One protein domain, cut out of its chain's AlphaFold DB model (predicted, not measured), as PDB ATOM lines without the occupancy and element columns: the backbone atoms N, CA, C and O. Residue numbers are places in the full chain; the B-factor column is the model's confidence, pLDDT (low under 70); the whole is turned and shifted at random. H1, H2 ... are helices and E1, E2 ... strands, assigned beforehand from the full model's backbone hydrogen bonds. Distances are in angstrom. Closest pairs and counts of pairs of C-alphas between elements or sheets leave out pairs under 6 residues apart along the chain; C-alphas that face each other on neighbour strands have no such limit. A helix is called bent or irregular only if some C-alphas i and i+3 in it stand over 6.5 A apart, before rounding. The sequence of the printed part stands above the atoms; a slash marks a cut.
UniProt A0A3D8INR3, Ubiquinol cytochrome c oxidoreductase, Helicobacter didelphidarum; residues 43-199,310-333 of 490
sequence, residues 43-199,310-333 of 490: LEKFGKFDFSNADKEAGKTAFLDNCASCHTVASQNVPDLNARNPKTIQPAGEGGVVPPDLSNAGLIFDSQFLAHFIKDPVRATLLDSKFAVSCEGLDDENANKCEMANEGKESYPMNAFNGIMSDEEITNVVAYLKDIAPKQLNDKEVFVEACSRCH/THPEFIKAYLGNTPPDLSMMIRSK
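Overview. This is residues 43 to 199 and 310 to 333 of the 490 residues of the protein "Ubiquinol cytochrome c oxidoreductase" of Helicobacter didelphidarum (UniProt A0A3D8INR3). A small helical core is built round H7, which H1 crosses on one side while H4 and the short H3 pack on another side, with H5 packed on H4. Around it the fold is mostly links: H6 lies at one far end between two long links, H9 packs on the tiny strand pair E1 and E2, and residues 328 to 333, with H10, stick out. The 181 printed residues hold, along the chain, H1, H2, E1, E2, H3, H4, H5, H6, H7, H8, H9 and H10; the class is mostly helix, with under half of the residues in named elements. The whole is compact, with a radius of gyration of the C-alphas of 17.0 A and spans of 47 by 40 by 32 A.

Along the chain. Begin at Leu 43; residues 43 to 55 have no named element. Find C-alpha 56 at (-8.413, 26.834, 121.757), where H1 starts, running 14.8 A to residue 66. Then come H2, residues 79 to 82, the strands E1, 90 to 92, and E2, 95 to 97, and H3, 105 to 108. H4, residues 111 to 119, covers 12.2 A, and H5 is residues 121 to 125. H6, residues 140 to 150, is 15.2 A long. H7, residues 167 to 180, starts at (-21.294, 28.420, 116.269) and runs 20.4 A. H8, residues 187 to 196, is 12.6 A long and only just irregular: C-alphas 193 and 196 are 6.51 A apart. H9 is residues 312 to 319, 10.1 A, and H10, residues 329 to 333, ends at (-5.245, 20.760, 82.228).

Arrangement. Look first at H7, the hub. H1 touches it, closest at the C-alphas of Gly 59 and Val 173, 4.0 A, and is about perpendicular, but only just, at 72 degrees. H4 touches residues 170 to 174 of H7 alone, at a steep tilt of 55 degrees, opposite ways; the closest C-alphas, Ala 115 and Ile 170, are 5.9 A apart. H3 touches residues 174 to 180 alone, with C-alphas Gly 106 and Lys 178 at 4.0 A. H5 touches H4, closest at C-alphas Phe 117 and Ala 124, 5.0 A. H8 is close to H3 but not clearly touching, C-alphas Ile 108 and Val 190 being 7.0 A apart; H2 stands likewise to H1, with Leu 64 and Leu 81 at 6.9 A. E1 and E2 meet only at a point, where C-alphas 91 and 96 face each other at 4.3 A. The closest C-alphas of E2 and H9, Gly 95 and Phe 314, are 4.1 A apart. H6 and H10 touch no helix. Every O i to N i+4 pair is within hydrogen-bond range in H1 and H4 to H10; H2 and H3 are too short for one.

Size, cuts and confidence. The farthest C-alphas, Asp 140 and Arg 331, are 50.3 A apart. Residues 200 to 309 are not printed; C-alphas 199 and 310 are 8.2 A apart across this cut, in the link from H8 to H9. The links H1 to H2, H5 to H6 and H6 to H7 are long. The mean pLDDT of the printed part is 91.6, and no printed residue is under 70.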
ATOM      1  N   LEU A  43     -20.636  30.722 101.182       90.75
ATOM      2  CA  LEU A  43     -21.028  30.095 102.441       90.75
ATOM      3  C   LEU A  43     -21.572  31.093 103.474       90.75
ATOM      4  O   LEU A  43     -22.375  30.680 104.305       90.75
ATOM      5  N   GLU A  44     -21.265  32.395 103.371       87.88
ATOM      6  CA  GLU A  44     -21.729  33.419 104.334       87.88
ATOM      7  C   GLU A  44     -23.263  33.491 104.442       87.88
ATOM      8  O   GLU A  44     -23.814  33.867 105.478       87.88
ATOM      9  N   LYS A  45     -23.982  33.074 103.392       83.44
ATOM     10  CA  LYS A  45     -25.451  32.961 103.402       83.44
ATOM     11  C   LYS A  45     -25.983  31.911 104.388       83.44
ATOM     12  O   LYS A  45     -27.169  31.918 104.693       83.44
ATOM     13  N   PHE A  46     -25.123  31.016 104.869       84.69
ATOM     14  CA  PHE A  46     -25.426  30.007 105.886       84.69
ATOM     15  C   PHE A  46     -24.927  30.416 107.285       84.69
ATOM     16  O   PHE A  46     -24.853  29.584 108.191       84.69
ATOM     17  N   GLY A  47     -24.580  31.693 107.459       86.44
ATOM     18  CA  GLY A  47     -24.007  32.259 108.676       86.44
ATOM     19  C   GLY A  47     -22.568  32.711 108.451       86.44
ATOM     20  O   GLY A  47     -21.862  32.159 107.619       86.44
ATOM     21  N   LYS A  48     -22.129  33.724 109.196       89.62
ATOM     22  CA  LYS A  48     -20.739  34.185 109.189       89.62
ATOM     23  C   LYS A  48     -20.138  33.927 110.557       89.62
ATOM     24  O   LYS A  48     -20.615  34.484 111.543       89.62
ATOM     25  N   PHE A  49     -19.098  33.104 110.608       94.25
ATOM     26  CA  PHE A  49     -18.442  32.782 111.867       94.25
ATOM     27  C   PHE A  49     -17.514  33.913 112.305       94.25
ATOM     28  O   PHE A  49     -16.731  34.433 111.502       94.25
ATOM     29  N   ASP A  50     -17.588  34.270 113.586       94.06
ATOM     30  CA  ASP A  50     -16.655  35.192 114.225       94.06
ATOM     31  C   ASP A  50     -15.619  34.411 115.037       94.06
ATOM     32  O   ASP A  50     -15.949  33.726 115.999       94.06
ATOM     33  N   PHE A  51     -14.351  34.544 114.659       95.19
ATOM     34  CA  PHE A  51     -13.233  33.885 115.333       95.19
ATOM     35  C   PHE A  51     -12.554  34.779 116.381       95.19
ATOM     36  O   PHE A  51     -11.557  34.367 116.970       95.19
ATOM     37  N   SER A  52     -13.038  36.008 116.601       95.00
ATOM     38  CA  SER A  52     -12.376  36.999 117.461       95.00
ATOM     39  C   SER A  52     -12.240  36.561 118.923       95.00
ATOM     40  O   SER A  52     -11.258  36.918 119.572       95.00
ATOM     41  N   ASN A  53     -13.186  35.753 119.409       93.19
ATOM     42  CA  ASN A  53     -13.230  35.238 120.780       93.19
ATOM     43  C   ASN A  53     -13.028  33.717 120.856       93.19
ATOM     44  O   ASN A  53     -13.354  33.117 121.875       93.19
ATOM     45  N   ALA A  54     -12.523  33.090 119.790       96.62
ATOM     46  CA  ALA A  54     -12.378  31.641 119.756       96.62
ATOM     47  C   ALA A  54     -11.323  31.155 120.772       96.62
ATOM     48  O   ALA A  54     -10.179  31.617 120.775       96.62
ATOM     49  N   ASP A  55     -11.705  30.199 121.616       98.06
ATOM     50  CA  ASP A  55     -10.892  29.608 122.677       98.06
ATOM     51  C   ASP A  55     -10.399  28.213 122.265       98.06
ATOM     52  O   ASP A  55     -11.168  27.271 122.061       98.06
ATOM     53  N   LYS A  56      -9.078  28.074 122.165       97.31
ATOM     54  CA  LYS A  56      -8.413  26.834 121.757       97.31
ATOM     55  C   LYS A  56      -8.483  25.702 122.785       97.31
ATOM     56  O   LYS A  56      -8.458  24.540 122.390       97.31
ATOM     57  N   GLU A  57      -8.567  26.005 124.080       97.12
ATOM     58  CA  GLU A  57      -8.666  24.977 125.122       97.12
ATOM     59  C   GLU A  57     -10.091  24.424 125.163       97.12
ATOM     60  O   GLU A  57     -10.277  23.206 125.155       97.12
ATOM     61  N   ALA A  58     -11.098  25.303 125.081       97.94
ATOM     62  CA  ALA A  58     -12.484  24.883 124.865       97.94
ATOM     63  C   ALA A  58     -12.628  24.099 123.550       97.94
ATOM     64  O   ALA A  58     -13.312  23.076 123.497       97.94
ATOM     65  N   GLY A  59     -11.923  24.531 122.502       97.62
ATOM     66  CA  GLY A  59     -11.880  23.864 121.204       97.62
ATOM     67  C   GLY A  59     -11.323  22.450 121.263       97.62
ATOM     68  O   GLY A  59     -11.872  21.544 120.639       97.62
ATOM     69  N   LYS A  60     -10.268  22.233 122.052       96.19
ATOM     70  CA  LYS A  60      -9.708  20.902 122.292       96.19
ATOM     71  C   LYS A  60     -10.723  19.975 122.956       96.19
ATOM     72  O   LYS A  60     -10.847  18.826 122.536       96.19
ATOM     73  N   THR A  61     -11.443  20.456 123.970       95.88
ATOM     74  CA  THR A  61     -12.503  19.678 124.631       95.88
ATOM     75  C   THR A  61     -13.620  19.337 123.649       95.88
ATOM     76  O   THR A  61     -13.935  18.164 123.473       95.88
ATOM     77  N   ALA A  62     -14.137  20.330 122.921       96.62
ATOM     78  CA  ALA A  62     -15.179  20.111 121.922       96.62
ATOM     79  C   ALA A  62     -14.746  19.120 120.825       96.62
ATOM     80  O   ALA A  62     -15.538  18.272 120.412       96.62
ATOM     81  N   PHE A  63     -13.483  19.176 120.386       95.62
ATOM     82  CA  PHE A  63     -12.922  18.229 119.421       95.62
ATOM     83  C   PHE A  63     -12.842  16.803 119.981       95.62
ATOM     84  O   PHE A  63     -13.179  15.848 119.280       95.62
ATOM     85  N   LEU A  64     -12.398  16.639 121.230       93.56
ATOM     86  CA  LEU A  64     -12.342  15.333 121.892       93.56
ATOM     87  C   LEU A  64     -13.730  14.695 121.989       93.56
ATOM     88  O   LEU A  64     -13.878  13.513 121.685       93.56
ATOM     89  N   ASP A  65     -14.736  15.492 122.339       93.44
ATOM     90  CA  ASP A  65     -16.100  15.009 122.543       93.44
ATOM     91  C   ASP A  65     -16.804  14.648 121.223       93.44
ATOM     92  O   ASP A  65     -17.590  13.702 121.179       93.44
ATOM     93  N   ASN A  66     -16.509  15.372 120.136       94.25
ATOM     94  CA  ASN A  66     -17.292  15.296 118.896       94.25
ATOM     95  C   ASN A  66     -16.540  14.723 117.684       94.25
ATOM     96  O   ASN A  66     -17.169  14.174 116.780       94.25
ATOM     97  N   CYS A  67     -15.212  14.844 117.628       93.38
ATOM     98  CA  CYS A  67     -14.429  14.570 116.416       93.38
ATOM     99  C   CYS A  67     -13.418  13.425 116.581       93.38
ATOM    100  O   CYS A  67     -13.184  12.678 115.627       93.38
ATOM    101  N   ALA A  68     -12.838  13.251 117.774       91.12
ATOM    102  CA  ALA A  68     -11.744  12.301 118.026       91.12
ATOM    103  C   ALA A  68     -12.136  10.817 117.880       91.12
ATOM    104  O   ALA A  68     -11.281   9.955 117.686       91.12
ATOM    105  N   SER A  69     -13.433  10.498 117.915       88.31
ATOM    106  CA  SER A  69     -13.925   9.144 117.625       88.31
ATOM    107  C   SER A  69     -13.705   8.741 116.161       88.31
ATOM    108  O   SER A  69     -13.559   7.553 115.855       88.31
ATOM    109  N   CYS A  70     -13.646   9.726 115.256       89.44
ATOM    110  CA  CYS A  70     -13.506   9.508 113.823       89.44
ATOM    111  C   CYS A  70     -12.169   9.988 113.250       89.44
ATOM    112  O   CYS A  70     -11.677   9.353 112.317       89.44
ATOM    113  N   HIS A  71     -11.593  11.058 113.785       92.12
ATOM    114  CA  HIS A  71     -10.366  11.676 113.284       92.12
ATOM    115  C   HIS A  71      -9.183  11.434 114.212       92.12
ATOM    116  O   HIS A  71      -9.358  11.283 115.419       92.12
ATOM    117  N   THR A  72      -7.979  11.447 113.642       90.62
ATOM    118  CA  THR A  72      -6.732  11.451 114.413       90.62
ATOM    119  C   THR A  72      -6.114  12.842 114.457       90.62
ATOM    120  O   THR A  72      -6.399  13.693 113.609       90.62
ATOM    121  N   VAL A  73      -5.268  13.071 115.458       92.69
ATOM    122  CA  VAL A  73      -4.423  14.263 115.548       92.69
ATOM    123  C   VAL A  73      -3.022  13.822 115.970       92.69
ATOM    124  O   VAL A  73      -2.608  13.978 117.121       92.69
ATOM    125  N   ALA A  74      -2.290  13.230 115.029       89.69
ATOM    126  CA  ALA A  74      -1.002  12.582 115.263       89.69
ATOM    127  C   ALA A  74       0.086  13.528 115.797       89.69
ATOM    128  O   ALA A  74       0.998  13.088 116.495       89.69
ATOM    129  N   SER A  75      -0.011  14.830 115.511       89.94
ATOM    130  CA  SER A  75       0.877  15.854 116.086       89.94
ATOM    131  C   SER A  75       0.754  15.974 117.607       89.94
ATOM    132  O   SER A  75       1.676  16.454 118.267       89.94
ATOM    133  N   GLN A  76      -0.371  15.537 118.176       89.69
ATOM    134  CA  GLN A  76      -0.654  15.610 119.600       89.69
ATOM    135  C   GLN A  76      -0.436  14.238 120.234       89.69
ATOM    136  O   GLN A  76      -1.113  13.267 119.908       89.69
ATOM    137  N   ASN A  77       0.481  14.157 121.198       84.94
ATOM    138  CA  ASN A  77       0.777  12.916 121.921       84.94
ATOM    139  C   ASN A  77      -0.277  12.614 123.009       84.94
ATOM    140  O   ASN A  77       0.045  12.490 124.191       84.94
ATOM    141  N   VAL A  78      -1.551  12.562 122.617       85.31
ATOM    142  CA  VAL A  78      -2.694  12.254 123.483       85.31
ATOM    143  C   VAL A  78      -3.317  10.944 122.990       85.31
ATOM    144  O   VAL A  78      -3.754  10.900 121.839       85.31
ATOM    145  N   PRO A  79      -3.370   9.882 123.818       84.81
ATOM    146  CA  PRO A  79      -3.905   8.583 123.403       84.81
ATOM    147  C   PRO A  79      -5.331   8.652 122.845       84.81
ATOM    148  O   PRO A  79      -5.602   8.056 121.807       84.81
ATOM    149  N   ASP A  80      -6.209   9.434 123.476       84.56
ATOM    150  CA  ASP A  80      -7.616   9.553 123.071       84.56
ATOM    151  C   ASP A  80      -7.782  10.190 121.683       84.56
ATOM    152  O   ASP A  80      -8.681   9.812 120.938       84.56
ATOM    153  N   LEU A  81      -6.869  11.088 121.287       84.00
ATOM    154  CA  LEU A  81      -6.855  11.699 119.949       84.00
ATOM    155  C   LEU A  81      -6.363  10.746 118.855       84.00
ATOM    156  O   LEU A  81      -6.451  11.080 117.679       84.00
ATOM    157  N   ASN A  82      -5.808   9.587 119.216       82.50
ATOM    158  CA  ASN A  82      -5.179   8.652 118.282       82.50
ATOM    159  C   ASN A  82      -5.593   7.196 118.551       82.50
ATOM    160  O   ASN A  82      -4.878   6.258 118.199       82.50
ATOM    161  N   ALA A  83      -6.755   6.994 119.180       80.19
ATOM    162  CA  ALA A  83      -7.266   5.669 119.524       80.19
ATOM    163  C   ALA A  83      -7.776   4.884 118.297       80.19
ATOM    164  O   ALA A  83      -7.849   3.652 118.328       80.19
ATOM    165  N   ARG A  84      -8.125   5.578 117.204       79.25
ATOM    166  CA  ARG A  84      -8.598   4.972 115.951       79.25
ATOM    167  C   ARG A  84      -7.429   4.597 115.035       79.25
ATOM    168  O   ARG A  84      -6.460   5.336 114.901       79.25
ATOM    169  N   ASN A  85      -7.565   3.481 114.314       79.44
ATOM    170  CA  ASN A  85      -6.674   3.168 113.197       79.44
ATOM    171  C   ASN A  85      -6.896   4.166 112.033       79.44
ATOM    172  O   ASN A  85      -7.989   4.172 111.451       79.44
ATOM    173  N   PRO A  86      -5.872   4.946 111.635       74.88
ATOM    174  CA  PRO A  86      -6.002   5.986 110.615       74.88
ATOM    175  C   PRO A  86      -6.250   5.437 109.205       74.88
ATOM    176  O   PRO A  86      -6.504   6.208 108.297       74.88
ATOM    177  N   LYS A  87      -6.191   4.115 108.989       80.12
ATOM    178  CA  LYS A  87      -6.494   3.471 107.696       80.12
ATOM    179  C   LYS A  87      -7.902   2.884 107.618       80.12
ATOM    180  O   LYS A  87      -8.262   2.260 106.622       80.12
ATOM    181  N   THR A  88      -8.699   3.015 108.674       84.38
ATOM    182  CA  THR A  88     -10.057   2.469 108.688       84.38
ATOM    183  C   THR A  88     -10.994   3.367 107.890       84.38
ATOM    184  O   THR A  88     -11.212   4.520 108.254       84.38
ATOM    185  N   ILE A  89     -11.602   2.814 106.840       84.12
ATOM    186  CA  ILE A  89     -12.619   3.488 106.024       84.12
ATOM    187  C   ILE A  89     -13.853   3.808 106.876       84.12
ATOM    188  O   ILE A  89     -14.320   2.963 107.639       84.12
ATOM    189  N   GLN A  90     -14.390   5.022 106.732       82.44
ATOM    190  CA  GLN A  90     -15.715   5.372 107.236       82.44
ATOM    191  C   GLN A  90     -16.764   5.013 106.172       82.44
ATOM    192  O   GLN A  90     -16.709   5.579 105.076       82.44
ATOM    193  N   PRO A  91     -17.661   4.048 106.445       79.19
ATOM    194  CA  PRO A  91     -18.583   3.524 105.443       79.19
ATOM    195  C   PRO A  91     -19.664   4.543 105.055       79.19
ATOM    196  O   PRO A  91     -20.106   5.346 105.874       79.19
ATOM    197  N   ALA A  92     -20.090   4.471 103.796       74.06
ATOM    198  CA  ALA A  92     -21.041   5.354 103.131       74.06
ATOM    199  C   ALA A  92     -21.844   4.553 102.091       74.06
ATOM    200  O   ALA A  92     -21.434   4.447 100.933       74.06
ATOM    201  N   GLY A  93     -22.942   3.913 102.504       77.56
ATOM    202  CA  GLY A  93     -23.600   2.904 101.666       77.56
ATOM    203  C   GLY A  93     -22.641   1.747 101.357       77.56
ATOM    204  O   GLY A  93     -22.091   1.144 102.276       77.56
ATOM    205  N   GLU A  94     -22.405   1.467 100.073       78.62
ATOM    206  CA  GLU A  94     -21.394   0.494  99.612       78.62
ATOM    207  C   GLU A  94     -19.979   1.098  99.471       78.62
ATOM    208  O   GLU A  94     -19.019   0.391  99.161       78.62
ATOM    209  N   GLY A  95     -19.838   2.411  99.679       84.94
ATOM    210  CA  GLY A  95     -18.587   3.156  99.566       84.94
ATOM    211  C   GLY A  95     -18.037   3.634 100.905       84.94
ATOM    212  O   GLY A  95     -18.414   3.165 101.979       84.94
ATOM    213  N   GLY A  96     -17.122   4.594 100.837       85.19
ATOM    214  CA  GLY A  96     -16.567   5.264 102.005       85.19
ATOM    215  C   GLY A  96     -15.243   5.942 101.698       85.19
ATOM    216  O   GLY A  96     -14.679   5.768 100.619       85.19
ATOM    217  N   VAL A  97     -14.737   6.703 102.663       88.38
ATOM    218  CA  VAL A  97     -13.407   7.318 102.597       88.38
ATOM    219  C   VAL A  97     -12.707   7.164 103.937       88.38
ATOM    220  O   VAL A  97     -13.350   7.123 104.986       88.38
ATOM    221  N   VAL A  98     -11.384   7.061 103.910       88.50
ATOM    222  CA  VAL A  98     -10.569   7.140 105.122       88.50
ATOM    223  C   VAL A  98     -10.637   8.574 105.677       88.50
ATOM    224  O   VAL A  98     -10.388   9.528 104.925       88.50
ATOM    225  N   PRO A  99     -11.021   8.775 106.950       89.06
ATOM    226  CA  PRO A  99     -10.995  10.100 107.559       89.06
ATOM    227  C   PRO A  99      -9.561  10.623 107.694       89.06
ATOM    228  O   PRO A  99      -8.666   9.838 108.000       89.06
ATOM    229  N   PRO A 100      -9.331  11.922 107.446       90.38
ATOM    230  CA  PRO A 100      -8.007  12.521 107.559       90.38
ATOM    231  C   PRO A 100      -7.540  12.598 109.015       90.38
ATOM    232  O   PRO A 100      -8.353  12.756 109.934       90.38
ATOM    233  N   ASP A 101      -6.218  12.576 109.177       92.00
ATOM    234  CA  ASP A 101      -5.562  13.180 110.330       92.00
ATOM    235  C   ASP A 101      -5.716  14.702 110.247       92.00
ATOM    236  O   ASP A 101      -5.562  15.268 109.179       92.00
ATOM    237  N   LEU A 102      -6.041  15.381 111.343       95.06
ATOM    238  CA  LEU A 102      -6.341  16.817 111.309       95.06
ATOM    239  C   LEU A 102      -5.202  17.695 111.838       95.06
ATOM    240  O   LEU A 102      -5.395  18.898 112.012       95.06
ATOM    241  N   SER A 103      -4.002  17.139 112.044       94.25
ATOM    242  CA  SER A 103      -2.846  17.882 112.573       94.25
ATOM    243  C   SER A 103      -2.470  19.107 111.744       94.25
ATOM    244  O   SER A 103      -1.955  20.080 112.282       94.25
ATOM    245  N   ASN A 104      -2.721  19.060 110.435       96.25
ATOM    246  CA  ASN A 104      -2.335  20.105 109.489       96.25
ATOM    247  C   ASN A 104      -3.512  20.980 109.041       96.25
ATOM    248  O   ASN A 104      -3.314  21.975 108.339       96.25
ATOM    249  N   ALA A 105      -4.739  20.615 109.428       96.69
ATOM    250  CA  ALA A 105      -5.958  21.166 108.852       96.69
ATOM    251  C   ALA A 105      -6.058  22.687 109.038       96.69
ATOM    252  O   ALA A 105      -6.406  23.400 108.097       96.69
ATOM    253  N   GLY A 106      -5.681  23.189 110.220       96.75
ATOM    254  CA  GLY A 106      -5.726  24.617 110.538       96.75
ATOM    255  C   GLY A 106      -4.757  25.490 109.730       96.75
ATOM    256  O   GLY A 106      -4.938  26.707 109.701       96.75
ATOM    257  N   LEU A 107      -3.753  24.899 109.071       97.56
ATOM    258  CA  LEU A 107      -2.828  25.620 108.190       97.56
ATOM    259  C   LEU A 107      -3.320  25.651 106.738       97.56
ATOM    260  O   LEU A 107      -3.201  26.680 106.071       97.56
ATOM    261  N   ILE A 108      -3.821  24.522 106.225       97.50
ATOM    262  CA  ILE A 108      -4.036  24.362 104.779       97.50
ATOM    263  C   ILE A 108      -5.450  24.715 104.314       97.50
ATOM    264  O   ILE A 108      -5.617  25.122 103.162       97.50
ATOM    265  N   PHE A 109      -6.453  24.591 105.183       97.69
ATOM    266  CA  PHE A 109      -7.839  24.908 104.856       97.69
ATOM    267  C   PHE A 109      -8.214  26.296 105.374       97.69
ATOM    268  O   PHE A 109      -7.741  26.742 106.422       97.69
ATOM    269  N   ASP A 110      -9.080  26.989 104.640       97.31
ATOM    270  CA  ASP A 110      -9.624  28.258 105.110       97.31
ATOM    271  C   ASP A 110     -10.516  28.063 106.348       97.31
ATOM    272  O   ASP A 110     -11.179  27.044 106.526       97.31
ATOM    273  N   SER A 111     -10.539  29.064 107.224       96.75
ATOM    274  CA  SER A 111     -11.223  28.963 108.519       96.75
ATOM    275  C   SER A 111     -12.735  29.043 108.400       96.75
ATOM    276  O   SER A 111     -13.426  28.307 109.103       96.75
ATOM    277  N   GLN A 112     -13.244  29.909 107.518       96.38
ATOM    278  CA  GLN A 112     -14.678  29.970 107.242       96.38
ATOM    279  C   GLN A 112     -15.102  28.662 106.581       96.38
ATOM    280  O   GLN A 112     -16.068  28.045 107.025       96.38
ATOM    281  N   PHE A 113     -14.330  28.175 105.602       97.44
ATOM    282  CA  PHE A 113     -14.592  26.869 105.002       97.44
ATOM    283  C   PHE A 113     -14.631  25.743 106.043       97.44
ATOM    284  O   PHE A 113     -15.604  24.996 106.063       97.44
ATOM    285  N   LEU A 114     -13.625  25.624 106.920       97.25
ATOM    286  CA  LEU A 114     -13.586  24.579 107.951       97.25
ATOM    287  C   LEU A 114     -14.785  24.656 108.899       97.25
ATOM    288  O   LEU A 114     -15.400  23.630 109.180       97.25
ATOM    289  N   ALA A 115     -15.143  25.853 109.365       97.50
ATOM    290  CA  ALA A 115     -16.295  26.031 110.246       97.50
ATOM    291  C   ALA A 115     -17.604  25.629 109.548       97.50
ATOM    292  O   ALA A 115     -18.407  24.876 110.104       97.50
ATOM    293  N   HIS A 116     -17.790  26.043 108.294       97.38
ATOM    294  CA  HIS A 116     -18.932  25.617 107.490       97.38
ATOM    295  C   HIS A 116     -18.915  24.123 107.173       97.38
ATOM    296  O   HIS A 116     -19.979  23.516 107.134       97.38
ATOM    297  N   PHE A 117     -17.744  23.517 106.976       97.12
ATOM    298  CA  PHE A 117     -17.605  22.085 106.733       97.12
ATOM    299  C   PHE A 117     -17.984  21.259 107.964       97.12
ATOM    300  O   PHE A 117     -18.662  20.248 107.827       97.12
ATOM    301  N   ILE A 118     -17.614  21.707 109.167       96.88
ATOM    302  CA  ILE A 118     -18.070  21.094 110.420       96.88
ATOM    303  C   ILE A 118     -19.591  21.265 110.563       96.88
ATOM    304  O   ILE A 118     -20.301  20.301 110.850       96.88
ATOM    305  N   LYS A 119     -20.115  22.472 110.312       96.06
ATOM    306  CA  LYS A 119     -21.550  22.766 110.438       96.06
ATOM    307  C   LYS A 119     -22.398  21.943 109.466       96.06
ATOM    308  O   LYS A 119     -23.327  21.266 109.896       96.06
ATOM    309  N   ASP A 120     -22.077  21.981 108.178       96.06
ATOM    310  CA  ASP A 120     -22.758  21.253 107.106       96.06
ATOM    311  C   ASP A 120     -21.756  20.886 105.991       96.06
ATOM    312  O   ASP A 120     -21.504  21.682 105.073       96.06
ATOM    313  N   PRO A 121     -21.175  19.673 106.035       94.88
ATOM    314  CA  PRO A 121     -20.122  19.286 105.103       94.88
ATOM    315  C   PRO A 121     -20.619  19.181 103.659       94.88
ATOM    316  O   PRO A 121     -19.841  19.391 102.727       94.88
ATOM    317  N   VAL A 122     -21.907  18.899 103.445       93.31
ATOM    318  CA  VAL A 122     -22.491  18.762 102.106       93.31
ATOM    319  C   VAL A 122     -22.575  20.121 101.429       93.31
ATOM    320  O   VAL A 122     -22.109  20.268 100.298       93.31
ATOM    321  N   ARG A 123     -23.093  21.139 102.129       91.81
ATOM    322  CA  ARG A 123     -23.135  22.509 101.596       91.81
ATOM    323  C   ARG A 123     -21.735  23.080 101.403       91.81
ATOM    324  O   ARG A 123     -21.466  23.662 100.353       91.81
ATOM    325  N   ALA A 124     -20.837  22.872 102.366       94.56
ATOM    326  CA  ALA A 124     -19.463  23.357 102.270       94.56
ATOM    327  C   ALA A 124     -18.721  22.761 101.065       94.56
ATOM    328  O   ALA A 124     -18.027  23.484 100.357       94.56
ATOM    329  N   THR A 125     -18.911  21.469 100.780       92.44
ATOM    330  CA  THR A 125     -18.252  20.777  99.653       92.44
ATOM    331  C   THR A 125     -19.010  20.851  98.327       92.44
ATOM    332  O   THR A 125     -18.521  20.326  97.322       92.44
ATOM    333  N   LEU A 126     -20.160  21.536  98.313       89.56
ATOM    334  CA  LEU A 126     -21.104  21.661  97.200       89.56
ATOM    335  C   LEU A 126     -21.817  20.359  96.793       89.56
ATOM    336  O   LEU A 126     -22.406  20.298  95.725       89.56
ATOM    337  N   LEU A 127     -21.805  19.295  97.589       89.00
ATOM    338  CA  LEU A 127     -22.341  17.988  97.173       89.00
ATOM    339  C   LEU A 127     -23.862  17.814  97.379       89.00
ATOM    340  O   LEU A 127     -24.368  16.687  97.376       89.00
ATOM    341  N   ASP A 128     -24.602  18.910  97.527       87.62
ATOM    342  CA  ASP A 128     -26.041  18.936  97.824       87.62
ATOM    343  C   ASP A 128     -26.917  18.397  96.686       87.62
ATOM    344  O   ASP A 128     -28.089  18.100  96.898       87.62
ATOM    345  N   SER A 129     -26.362  18.190  95.490       83.56
ATOM    346  CA  SER A 129     -27.030  17.455  94.412       83.56
ATOM    347  C   SER A 129     -27.164  15.955  94.675       83.56
ATOM    348  O   SER A 129     -28.049  15.321  94.106       83.56
ATOM    349  N   LYS A 130     -26.258  15.374  95.474       85.56
ATOM    350  CA  LYS A 130     -26.210  13.932  95.756       85.56
ATOM    351  C   LYS A 130     -26.608  13.616  97.195       85.56
ATOM    352  O   LYS A 130     -27.332  12.648  97.421       85.56
ATOM    353  N   PHE A 131     -26.121  14.407  98.148       90.12
ATOM    354  CA  PHE A 131     -26.306  14.135  99.568       90.12
ATOM    355  C   PHE A 131     -27.304  15.092 100.209       90.12
ATOM    356  O   PHE A 131     -27.438  16.245  99.795       90.12
ATOM    357  N   ALA A 132     -28.005  14.594 101.223       92.62
ATOM    358  CA  ALA A 132     -28.908  15.387 102.039       92.62
ATOM    359  C   ALA A 132     -28.127  16.437 102.850       92.62
ATOM    360  O   ALA A 132     -27.078  16.134 103.420       92.62
ATOM    361  N   VAL A 133     -28.644  17.665 102.899       93.31
ATOM    362  CA  VAL A 133     -28.085  18.779 103.689       93.31
ATOM    363  C   VAL A 133     -28.774  18.878 105.050       93.31
ATOM    364  O   VAL A 133     -29.877  18.363 105.221       93.31
ATOM    365  N   SER A 134     -28.174  19.577 106.016       92.50
ATOM    366  CA  SER A 134     -28.827  19.797 107.313       92.50
ATOM    367  C   SER A 134     -30.010  20.765 107.182       92.50
ATOM    368  O   SER A 134     -29.856  21.879 106.667       92.50
ATOM    369  N   CYS A 135     -31.182  20.363 107.676       91.38
ATOM    370  CA  CYS A 135     -32.369  21.221 107.778       91.38
ATOM    371  C   CYS A 135     -32.557  21.823 109.183       91.38
ATOM    372  O   CYS A 135     -33.509  22.564 109.416       91.38
ATOM    373  N   GLU A 136     -31.629  21.543 110.103       88.69
ATOM    374  CA  GLU A 136     -31.660  22.032 111.483       88.69
ATOM    375  C   GLU A 136     -31.497  23.557 111.559       88.69
ATOM    376  O   GLU A 136     -30.720  24.164 110.815       88.69
ATOM    377  N   GLY A 137     -32.216  24.186 112.490       81.62
ATOM    378  CA  GLY A 137     -32.156  25.634 112.720       81.62
ATOM    379  C   GLY A 137     -32.908  26.495 111.696       81.62
ATOM    380  O   GLY A 137     -32.806  27.721 111.755       81.62
ATOM    381  N   LEU A 138     -33.661  25.886 110.773       85.06
ATOM    382  CA  LEU A 138     -34.581  26.585 109.870       85.06
ATOM    383  C   LEU A 138     -35.964  26.764 110.518       85.06
ATOM    384  O   LEU A 138     -36.368  25.970 111.365       85.06
ATOM    385  N   ASP A 139     -36.703  27.799 110.108       89.12
ATOM    386  CA  ASP A 139     -38.130  27.919 110.444       89.12
ATOM    387  C   ASP A 139     -38.971  26.821 109.766       89.12
ATOM    388  O   ASP A 139     -38.522  26.192 108.807       89.12
ATOM    389  N   ASP A 140     -40.202  26.603 110.240       89.38
ATOM    390  CA  ASP A 140     -41.066  25.506 109.778       89.38
ATOM    391  C   ASP A 140     -41.268  25.484 108.250       89.38
ATOM    392  O   ASP A 140     -41.335  24.415 107.641       89.38
ATOM    393  N   GLU A 141     -41.371  26.643 107.594       91.00
ATOM    394  CA  GLU A 141     -41.575  26.700 106.143       91.00
ATOM    395  C   GLU A 141     -40.303  26.285 105.391       91.00
ATOM    396  O   GLU A 141     -40.350  25.470 104.464       91.00
ATOM    397  N   ASN A 142     -39.156  26.827 105.797       86.31
ATOM    398  CA  ASN A 142     -37.869  26.558 105.167       86.31
ATOM    399  C   ASN A 142     -37.344  25.154 105.490       86.31
ATOM    400  O   ASN A 142     -36.740  24.523 104.622       86.31
ATOM    401  N   ALA A 143     -37.634  24.631 106.682       89.06
ATOM    402  CA  ALA A 143     -37.361  23.250 107.059       89.06
ATOM    403  C   ALA A 143     -38.130  22.283 106.150       89.06
ATOM    404  O   ALA A 143     -37.520  21.411 105.539       89.06
ATOM    405  N   ASN A 144     -39.436  22.498 105.942       91.69
ATOM    406  CA  ASN A 144     -40.230  21.664 105.034       91.69
ATOM    407  C   ASN A 144     -39.696  21.692 103.592       91.69
ATOM    408  O   ASN A 144     -39.582  20.646 102.956       91.69
ATOM    409  N   LYS A 145     -39.316  22.869 103.071       89.31
ATOM    410  CA  LYS A 145     -38.688  22.976 101.738       89.31
ATOM    411  C   LYS A 145     -37.354  22.234 101.670       89.31
ATOM    412  O   LYS A 145     -37.062  21.602 100.657       89.31
ATOM    413  N   CYS A 146     -36.551  22.319 102.727       90.19
ATOM    414  CA  CYS A 146     -35.274  21.625 102.833       90.19
ATOM    415  C   CYS A 146     -35.460  20.100 102.844       90.19
ATOM    416  O   CYS A 146     -34.809  19.410 102.064       90.19
ATOM    417  N   GLU A 147     -36.403  19.584 103.634       92.62
ATOM    418  CA  GLU A 147     -36.715  18.151 103.697       92.62
ATOM    419  C   GLU A 147     -37.242  17.621 102.359       92.62
ATOM    420  O   GLU A 147     -36.771  16.598 101.863       92.62
ATOM    421  N   MET A 148     -38.140  18.363 101.703       90.12
ATOM    422  CA  MET A 148     -38.583  18.031 100.345       90.12
ATOM    423  C   MET A 148     -37.414  18.016  99.349       90.12
ATOM    424  O   MET A 148     -37.351  17.156  98.477       90.12
ATOM    425  N   ALA A 149     -36.460  18.943  99.476       88.50
ATOM    426  CA  ALA A 149     -35.264  18.964  98.638       88.50
ATOM    427  C   ALA A 149     -34.266  17.839  98.973       88.50
ATOM    428  O   ALA A 149     -33.406  17.537  98.143       88.50
ATOM    429  N   ASN A 150     -34.347  17.237 100.162       92.81
ATOM    430  CA  ASN A 150     -33.545  16.087 100.578       92.81
ATOM    431  C   ASN A 150     -34.158  14.742 100.158       92.81
ATOM    432  O   ASN A 150     -33.469  13.722 100.223       92.81
ATOM    433  N   GLU A 151     -35.413  14.717  99.702       92.50
ATOM    434  CA  GLU A 151     -36.094  13.488  99.299       92.50
ATOM    435  C   GLU A 151     -35.297  12.726  98.222       92.50
ATOM    436  O   GLU A 151     -34.927  13.264  97.177       92.50
ATOM    437  N   GLY A 152     -35.000  11.452  98.496       89.31
ATOM    438  CA  GLY A 152     -34.242  10.575  97.597       89.31
ATOM    439  C   GLY A 152     -32.718  10.762  97.606       89.31
ATOM    440  O   GLY A 152     -32.035  10.040  96.879       89.31
ATOM    441  N   LYS A 153     -32.167  11.681  98.412       89.75
ATOM    442  CA  LYS A 153     -30.714  11.867  98.555       89.75
ATOM    443  C   LYS A 153     -30.111  10.932  99.603       89.75
ATOM    444  O   LYS A 153     -30.763  10.530 100.563       89.75
ATOM    445  N   GLU A 154     -28.836  10.601  99.423       88.38
ATOM    446  CA  GLU A 154     -28.073   9.775 100.365       88.38
ATOM    447  C   GLU A 154     -27.617  10.596 101.588       88.38
ATOM    448  O   GLU A 154     -27.408  11.807 101.497       88.38
ATOM    449  N   SER A 155     -27.391   9.948 102.732       86.75
ATOM    450  CA  SER A 155     -26.750  10.598 103.882       86.75
ATOM    451  C   SER A 155     -25.252  10.789 103.638       86.75
ATOM    452  O   SER A 155     -24.568   9.876 103.168       86.75
ATOM    453  N   TYR A 156     -24.717  11.954 104.008       88.12
ATOM    454  CA  TYR A 156     -23.274  12.188 103.971       88.12
ATOM    455  C   TYR A 156     -22.566  11.463 105.137       88.12
ATOM    456  O   TYR A 156     -23.109  11.439 106.242       88.12
ATOM    457  N   PRO A 157     -21.368  10.873 104.944       83.31
ATOM    458  CA  PRO A 157     -20.751   9.996 105.952       83.31
ATOM    459  C   PRO A 157     -20.291  10.719 107.214       83.31
ATOM    460  O   PRO A 157     -20.262  10.123 108.290       83.31
ATOM    461  N   MET A 158     -19.904  11.987 107.076       88.69
ATOM    462  CA  MET A 158     -19.677  12.879 108.206       88.69
ATOM    463  C   MET A 158     -21.007  13.546 108.546       88.69
ATOM    464  O   MET A 158     -21.618  14.185 107.693       88.69
ATOM    465  N   ASN A 159     -21.477  13.403 109.779       88.81
ATOM    466  CA  ASN A 159     -22.684  14.102 110.192       88.81
ATOM    467  C   ASN A 159     -22.473  15.620 110.097       88.81
ATOM    468  O   ASN A 159     -21.384  16.132 110.356       88.81
ATOM    469  N   ALA A 160     -23.535  16.341 109.754       93.88
ATOM    470  CA  ALA A 160     -23.586  17.769 110.014       93.88
ATOM    471  C   ALA A 160     -23.591  17.989 111.535       93.88
ATOM    472  O   ALA A 160     -24.286  17.270 112.257       93.88
ATOM    473  N   PHE A 161     -22.819  18.961 112.023       94.56
ATOM    474  CA  PHE A 161     -22.839  19.360 113.436       94.56
ATOM    475  C   PHE A 161     -23.750  20.560 113.701       94.56
ATOM    476  O   PHE A 161     -23.881  20.997 114.841       94.56
ATOM    477  N   ASN A 162     -24.425  21.071 112.672       91.75
ATOM    478  CA  ASN A 162     -25.488  22.051 112.833       91.75
ATOM    479  C   ASN A 162     -26.584  21.512 113.776       91.75
ATOM    480  O   ASN A 162     -27.137  20.443 113.529       91.75
ATOM    481  N   GLY A 163     -26.863  22.235 114.864       87.06
ATOM    482  CA  GLY A 163     -27.791  21.809 115.920       87.06
ATOM    483  C   GLY A 163     -27.192  20.870 116.981       87.06
ATOM    484  O   GLY A 163     -27.809  20.684 118.026       87.06
ATOM    485  N   ILE A 164     -25.991  20.321 116.756       92.69
ATOM    486  CA  ILE A 164     -25.229  19.524 117.740       92.69
ATOM    487  C   ILE A 164     -24.217  20.411 118.468       92.69
ATOM    488  O   ILE A 164     -24.084  20.327 119.684       92.69
ATOM    489  N   MET A 165     -23.524  21.263 117.715       94.69
ATOM    490  CA  MET A 165     -22.568  22.241 118.219       94.69
ATOM    491  C   MET A 165     -23.073  23.652 117.923       94.69
ATOM    492  O   MET A 165     -23.629  23.921 116.853       94.69
ATOM    493  N   SER A 166     -22.859  24.561 118.866       94.19
ATOM    494  CA  SER A 166     -23.046  25.995 118.663       94.19
ATOM    495  C   SER A 166     -21.982  26.573 117.723       94.19
ATOM    496  O   SER A 166     -20.895  26.015 117.561       94.19
ATOM    497  N   ASP A 167     -22.270  27.734 117.125       94.81
ATOM    498  CA  ASP A 167     -21.294  28.420 116.269       94.81
ATOM    499  C   ASP A 167     -20.006  28.768 117.042       94.81
ATOM    500  O   ASP A 167     -18.913  28.679 116.484       94.81
ATOM    501  N   GLU A 168     -20.115  29.077 118.340       96.38
ATOM    502  CA  GLU A 168     -18.970  29.307 119.228       96.38
ATOM    503  C   GLU A 168     -18.111  28.040 119.379       96.38
ATOM    504  O   GLU A 168     -16.907  28.082 119.126       96.38
ATOM    505  N   GLU A 169     -18.712  26.886 119.691       97.44
ATOM    506  CA  GLU A 169     -17.985  25.612 119.799       97.44
ATOM    507  C   GLU A 169     -17.286  25.229 118.488       97.44
ATOM    508  O   GLU A 169     -16.143  24.766 118.509       97.44
ATOM    509  N   ILE A 170     -17.928  25.470 117.341       97.81
ATOM    510  CA  ILE A 170     -17.321  25.240 116.023       97.81
ATOM    511  C   ILE A 170     -16.104  26.154 115.824       97.81
ATOM    512  O   ILE A 170     -15.039  25.681 115.414       97.81
ATOM    513  N   THR A 171     -16.214  27.450 116.140       98.38
ATOM    514  CA  THR A 171     -15.070  28.375 116.029       98.38
ATOM    515  C   THR A 171     -13.927  28.003 116.966       98.38
ATOM    516  O   THR A 171     -12.764  28.086 116.563       98.38
ATOM    517  N   ASN A 172     -14.244  27.513 118.167       98.62
ATOM    518  CA  ASN A 172     -13.277  27.013 119.137       98.62
ATOM    519  C   ASN A 172     -12.527  25.792 118.584       98.62
ATOM    520  O   ASN A 172     -11.298  25.759 118.637       98.62
ATOM    521  N   VAL A 173     -13.223  24.821 117.971       98.50
ATOM    522  CA  VAL A 173     -12.574  23.669 117.313       98.50
ATOM    523  C   VAL A 173     -11.621  24.120 116.208       98.50
ATOM    524  O   VAL A 173     -10.482  23.657 116.150       98.50
ATOM    525  N   VAL A 174     -12.035  25.055 115.352       98.44
ATOM    526  CA  VAL A 174     -11.158  25.584 114.294       98.44
ATOM    527  C   VAL A 174      -9.950  26.322 114.889       98.44
ATOM    528  O   VAL A 174      -8.839  26.181 114.378       98.44
ATOM    529  N   ALA A 175     -10.125  27.068 115.983       98.56
ATOM    530  CA  ALA A 175      -9.020  27.715 116.691       98.56
ATOM    531  C   ALA A 175      -8.042  26.701 117.300       98.56
ATOM    532  O   ALA A 175      -6.831  26.894 117.202       98.56
ATOM    533  N   TYR A 176      -8.543  25.593 117.851       98.31
ATOM    534  CA  TYR A 176      -7.709  24.485 118.311       98.31
ATOM    535  C   TYR A 176      -6.894  23.870 117.166       98.31
ATOM    536  O   TYR A 176      -5.674  23.769 117.281       98.31
ATOM    537  N   LEU A 177      -7.534  23.539 116.035       98.19
ATOM    538  CA  LEU A 177      -6.851  22.988 114.855       98.19
ATOM    539  C   LEU A 177      -5.775  23.933 114.303       98.19
ATOM    540  O   LEU A 177      -4.758  23.474 113.790       98.19
ATOM    541  N   LYS A 178      -5.972  25.250 114.417       97.75
ATOM    542  CA  LYS A 178      -4.952  26.252 114.078       97.75
ATOM    543  C   LYS A 178      -3.789  26.293 115.059       97.75
ATOM    544  O   LYS A 178      -2.657  26.456 114.622       97.75
ATOM    545  N   ASP A 179      -4.058  26.187 116.358       97.50
ATOM    546  CA  ASP A 179      -3.021  26.266 117.395       97.50
ATOM    547  C   ASP A 179      -2.035  25.096 117.308       97.50
ATOM    548  O   ASP A 179      -0.837  25.275 117.524       97.50
ATOM    549  N   ILE A 180      -2.531  23.909 116.951       96.19
ATOM    550  CA  ILE A 180      -1.709  22.701 116.812       96.19
ATOM    551  C   ILE A 180      -1.006  22.584 115.457       96.19
ATOM    552  O   ILE A 180      -0.094  21.765 115.320       96.19
ATOM    553  N   ALA A 181      -1.438  23.359 114.458       96.38
ATOM    554  CA  ALA A 181      -0.912  23.245 113.109       96.38
ATOM    555  C   ALA A 181       0.561  23.690 113.043       96.38
ATOM    556  O   ALA A 181       0.982  24.616 113.749       96.38
ATOM    557  N   PRO A 182       1.380  23.062 112.180       93.88
ATOM    558  CA  PRO A 182       2.758  23.487 111.995       93.88
ATOM    559  C   PRO A 182       2.819  24.886 111.368       93.88
ATOM    560  O   PRO A 182       1.873  25.376 110.758       93.88
ATOM    561  N   LYS A 183       3.981  25.537 111.469       92.06
ATOM    562  CA  LYS A 183       4.185  26.869 110.868       92.06
ATOM    563  C   LYS A 183       4.249  26.843 109.341       92.06
ATOM    564  O   LYS A 183       3.979  27.856 108.707       92.06
ATOM    565  N   GLN A 184       4.691  25.725 108.773       92.75
ATOM    566  CA  GLN A 184       4.870  25.542 107.337       92.75
ATOM    567  C   GLN A 184       4.835  24.054 106.991       92.75
ATOM    568  O   GLN A 184       5.233  23.222 107.807       92.75
ATOM    569  N   LEU A 185       4.424  23.761 105.763       93.25
ATOM    570  CA  LEU A 185       4.472  22.443 105.134       93.25
ATOM    571  C   LEU A 185       5.080  22.591 103.742       93.25
ATOM    572  O   LEU A 185       4.980  23.656 103.126       93.25
ATOM    573  N   ASN A 186       5.708  21.535 103.240       93.50
ATOM    574  CA  ASN A 186       6.166  21.491 101.857       93.50
ATOM    575  C   ASN A 186       5.027  21.099 100.895       93.50
ATOM    576  O   ASN A 186       3.979  20.609 101.314       93.50
ATOM    577  N   ASP A 187       5.239  21.283  99.590       95.88
ATOM    578  CA  ASP A 187       4.178  21.097  98.593       95.88
ATOM    579  C   ASP A 187       3.617  19.666  98.551       95.88
ATOM    580  O   ASP A 187       2.418  19.478  98.340       95.88
ATOM    581  N   LYS A 188       4.457  18.653  98.798       94.19
ATOM    582  CA  LYS A 188       4.035  17.248  98.861       94.19
ATOM    583  C   LYS A 188       3.214  16.952 100.110       94.19
ATOM    584  O   LYS A 188       2.226  16.238 100.009       94.19
ATOM    585  N   GLU A 189       3.588  17.501 101.264       94.00
ATOM    586  CA  GLU A 189       2.809  17.350 102.501       94.00
ATOM    587  C   GLU A 189       1.407  17.950 102.344       94.00
ATOM    588  O   GLU A 189       0.420  17.296 102.673       94.00
ATOM    589  N   VAL A 190       1.310  19.148 101.755       97.44
ATOM    590  CA  VAL A 190       0.014  19.776 101.459       97.44
ATOM    591  C   VAL A 190      -0.788  18.954 100.448       97.44
ATOM    592  O   VAL A 190      -1.991  18.779 100.629       97.44
ATOM    593  N   PHE A 191      -0.148  18.411  99.405       97.12
ATOM    594  CA  PHE A 191      -0.821  17.529  98.447       97.12
ATOM    595  C   PHE A 191      -1.381  16.265  99.102       97.12
ATOM    596  O   PHE A 191      -2.521  15.894  98.827       97.12
ATOM    597  N   VAL A 192      -0.591  15.597  99.945       93.94
ATOM    598  CA  VAL A 192      -1.020  14.382 100.650       93.94
ATOM    599  C   VAL A 192      -2.263  14.692 101.482       93.94
ATOM    600  O   VAL A 192      -3.315  14.098 101.264       93.94
ATOM    601  N   GLU A 193      -2.195  15.723 102.319       94.50
ATOM    602  CA  GLU A 193      -3.310  16.136 103.171       94.50
ATOM    603  C   GLU A 193      -4.578  16.496 102.365       94.50
ATOM    604  O   GLU A 193      -5.692  16.079 102.691       94.50
ATOM    605  N   ALA A 194      -4.420  17.241 101.268       96.06
ATOM    606  CA  ALA A 194      -5.540  17.754 100.486       96.06
ATOM    607  C   ALA A 194      -6.148  16.732  99.509       96.06
ATOM    608  O   ALA A 194      -7.333  16.824  99.181       96.06
ATOM    609  N   CYS A 195      -5.345  15.813  98.964       95.94
ATOM    610  CA  CYS A 195      -5.704  15.051  97.764       95.94
ATOM    611  C   CYS A 195      -5.503  13.533  97.885       95.94
ATOM    612  O   CYS A 195      -6.291  12.803  97.271       95.94
ATOM    613  N   SER A 196      -4.517  13.028  98.647       94.06
ATOM    614  CA  SER A 196      -4.149  11.593  98.591       94.06
ATOM    615  C   SER A 196      -5.235  10.659  99.104       94.06
ATOM    616  O   SER A 196      -5.296   9.497  98.718       94.06
ATOM    617  N   ARG A 197      -6.171  11.173  99.904       92.25
ATOM    618  CA  ARG A 197      -7.314  10.387 100.381       92.25
ATOM    619  C   ARG A 197      -8.159   9.796  99.258       92.25
ATOM    620  O   ARG A 197      -8.718   8.712  99.428       92.25
ATOM    621  N   CYS A 198      -8.247  10.509  98.137       94.19
ATOM    622  CA  CYS A 198      -9.024  10.108  96.966       94.19
ATOM    623  C   CYS A 198      -8.141   9.826  95.749       94.19
ATOM    624  O   CYS A 198      -8.498   8.990  94.924       94.19
ATOM    625  N   HIS A 199      -7.024  10.534  95.602       95.75
ATOM    626  CA  HIS A 199      -6.237  10.539  94.378       95.75
ATOM    627  C   HIS A 199      -4.867   9.906  94.564       95.75
ATOM    628  O   HIS A 199      -4.157  10.199  95.520       95.75
ATOM    629  N   THR A 310      -7.646   5.694 100.026       91.88
ATOM    630  CA  THR A 310      -8.902   4.974  99.814       91.88
ATOM    631  C   THR A 310      -8.902   4.297  98.451       91.88
ATOM    632  O   THR A 310      -8.622   4.921  97.427       91.88
ATOM    633  N   HIS A 311      -9.295   3.023  98.418       91.69
ATOM    634  CA  HIS A 311      -9.397   2.285  97.164       91.69
ATOM    635  C   HIS A 311     -10.405   2.951  96.197       91.69
ATOM    636  O   HIS A 311     -11.514   3.297  96.627       91.69
ATOM    637  N   PRO A 312     -10.094   3.072  94.889       91.62
ATOM    638  CA  PRO A 312     -10.930   3.805  93.934       91.62
ATOM    639  C   PRO A 312     -12.376   3.309  93.824       91.62
ATOM    640  O   PRO A 312     -13.271   4.110  93.578       91.62
ATOM    641  N   GLU A 313     -12.628   2.013  94.034       92.25
ATOM    642  CA  GLU A 313     -13.993   1.456  94.032       92.25
ATOM    643  C   GLU A 313     -14.852   1.978  95.193       92.25
ATOM    644  O   GLU A 313     -16.028   2.270  94.989       92.25
ATOM    645  N   PHE A 314     -14.274   2.190  96.385       92.12
ATOM    646  CA  PHE A 314     -15.016   2.789  97.499       92.12
ATOM    647  C   PHE A 314     -15.325   4.258  97.228       92.12
ATOM    648  O   PHE A 314     -16.433   4.705  97.521       92.12
ATOM    649  N   ILE A 315     -14.391   4.989  96.608       91.50
ATOM    650  CA  ILE A 315     -14.635   6.368  96.173       91.50
ATOM    651  C   ILE A 315     -15.676   6.410  95.053       91.50
ATOM    652  O   ILE A 315     -16.527   7.291  95.054       91.50
ATOM    653  N   LYS A 316     -15.672   5.455  94.122       91.19
ATOM    654  CA  LYS A 316     -16.672   5.367  93.054       91.19
ATOM    655  C   LYS A 316     -18.064   5.072  93.600       91.19
ATOM    656  O   LYS A 316     -19.006   5.738  93.187       91.19
ATOM    657  N   ALA A 317     -18.200   4.127  94.525       89.50
ATOM    658  CA  ALA A 317     -19.469   3.875  95.204       89.50
ATOM    659  C   ALA A 317     -19.923   5.113  95.999       89.50
ATOM    660  O   ALA A 317     -21.084   5.509  95.937       89.50
ATOM    661  N   TYR A 318     -18.981   5.793  96.658       87.94
ATOM    662  CA  TYR A 318     -19.249   6.973  97.474       87.94
ATOM    663  C   TYR A 318     -19.608   8.228  96.660       87.94
ATOM    664  O   TYR A 318     -20.656   8.819  96.875       87.94
ATOM    665  N   LEU A 319     -18.795   8.653  95.695       88.44
ATOM    666  CA  LEU A 319     -18.969   9.896  94.925       88.44
ATOM    667  C   LEU A 319     -19.584   9.676  93.533       88.44
ATOM    668  O   LEU A 319     -19.882  10.633  92.822       88.44
ATOM    669  N   GLY A 320     -19.801   8.425  93.124       87.38
ATOM    670  CA  GLY A 320     -20.371   8.063  91.820       87.38
ATOM    671  C   GLY A 320     -19.366   8.044  90.663       87.38
ATOM    672  O   GLY A 320     -19.752   7.756  89.535       87.38
ATOM    673  N   ASN A 321     -18.087   8.344  90.911       88.75
ATOM    674  CA  ASN A 321     -17.042   8.371  89.889       88.75
ATOM    675  C   ASN A 321     -15.694   7.891  90.428       88.75
ATOM    676  O   ASN A 321     -15.353   8.121  91.586       88.75
ATOM    677  N   THR A 322     -14.907   7.258  89.558       91.88
ATOM    678  CA  THR A 322     -13.539   6.847  89.881       91.88
ATOM    679  C   THR A 322     -12.622   8.077  89.895       91.88
ATOM    680  O   THR A 322     -12.574   8.798  88.891       91.88
ATOM    681  N   PRO A 323     -11.884   8.335  90.988       92.56
ATOM    682  CA  PRO A 323     -10.930   9.434  91.037       92.56
ATOM    683  C   PRO A 323      -9.770   9.162  90.062       92.56
ATOM    684  O   PRO A 323      -9.215   8.060  90.069       92.56
ATOM    685  N   PRO A 324      -9.395  10.119  89.195       93.75
ATOM    686  CA  PRO A 324      -8.242   9.955  88.318       93.75
ATOM    687  C   PRO A 324      -6.931   9.974  89.108       93.75
ATOM    688  O   PRO A 324      -6.820  10.650  90.133       93.75
ATOM    689  N   ASP A 325      -5.916   9.307  88.560       95.69
ATOM    690  CA  ASP A 325      -4.526   9.568  88.925       95.69
ATOM    691  C   ASP A 325      -4.134  10.997  88.514       95.69
ATOM    692  O   ASP A 325      -4.462  11.464  87.416       95.69
ATOM    693  N   LEU A 326      -3.443  11.704  89.406       96.56
ATOM    694  CA  LEU A 326      -3.100  13.110  89.223       96.56
ATOM    695  C   LEU A 326      -1.697  13.337  88.659       96.56
ATOM    696  O   LEU A 326      -1.371  14.477  88.328       96.56
ATOM    697  N   SER A 327      -0.904  12.282  88.451       94.44
ATOM    698  CA  SER A 327       0.498  12.375  88.019       94.44
ATOM    699  C   SER A 327       0.699  13.274  86.803       94.44
ATOM    700  O   SER A 327       1.639  14.059  86.746       94.44
ATOM    701  N   MET A 328      -0.188  13.155  85.815       94.44
ATOM    702  CA  MET A 328      -0.104  13.874  84.540       94.44
ATOM    703  C   MET A 328      -1.163  14.968  84.395       94.44
ATOM    704  O   MET A 328      -1.274  15.590  83.336       94.44
ATOM    705  N   MET A 329      -1.944  15.245  85.440       93.00
ATOM    706  CA  MET A 329      -3.085  16.149  85.319       93.00
ATOM    707  C   MET A 329      -2.653  17.586  84.993       93.00
ATOM    708  O   MET A 329      -3.308  18.256  84.195       93.00
ATOM    709  N   ILE A 330      -1.498  18.028  85.506       94.00
ATOM    710  CA  ILE A 330      -0.918  19.341  85.180       94.00
ATOM    711  C   ILE A 330      -0.621  19.502  83.685       94.00
ATOM    712  O   ILE A 330      -0.769  20.591  83.142       94.00
ATOM    713  N   ARG A 331      -0.254  18.418  82.991       91.12
ATOM    714  CA  ARG A 331       0.018  18.420  81.547       91.12
ATOM    715  C   ARG A 331      -1.271  18.425  80.731       91.12
ATOM    716  O   ARG A 331      -1.297  19.003  79.651       91.12
ATOM    717  N   SER A 332      -2.316  17.784  81.248       88.44
ATOM    718  CA  SER A 332      -3.618  17.673  80.587       88.44
ATOM    719  C   SER A 332      -4.473  18.931  80.729       88.44
ATOM    720  O   SER A 332      -5.239  19.244  79.822       88.44
ATOM    721  N   LYS A 333      -4.377  19.626  81.868       87.38
ATOM    722  CA  LYS A 333      -5.245  20.760  82.228       87.38
ATOM    723  C   LYS A 333      -4.508  22.091  82.372       87.38
ATOM    724  O   LYS A 333      -5.092  23.151  82.195       87.38
TER     725      LYS A 333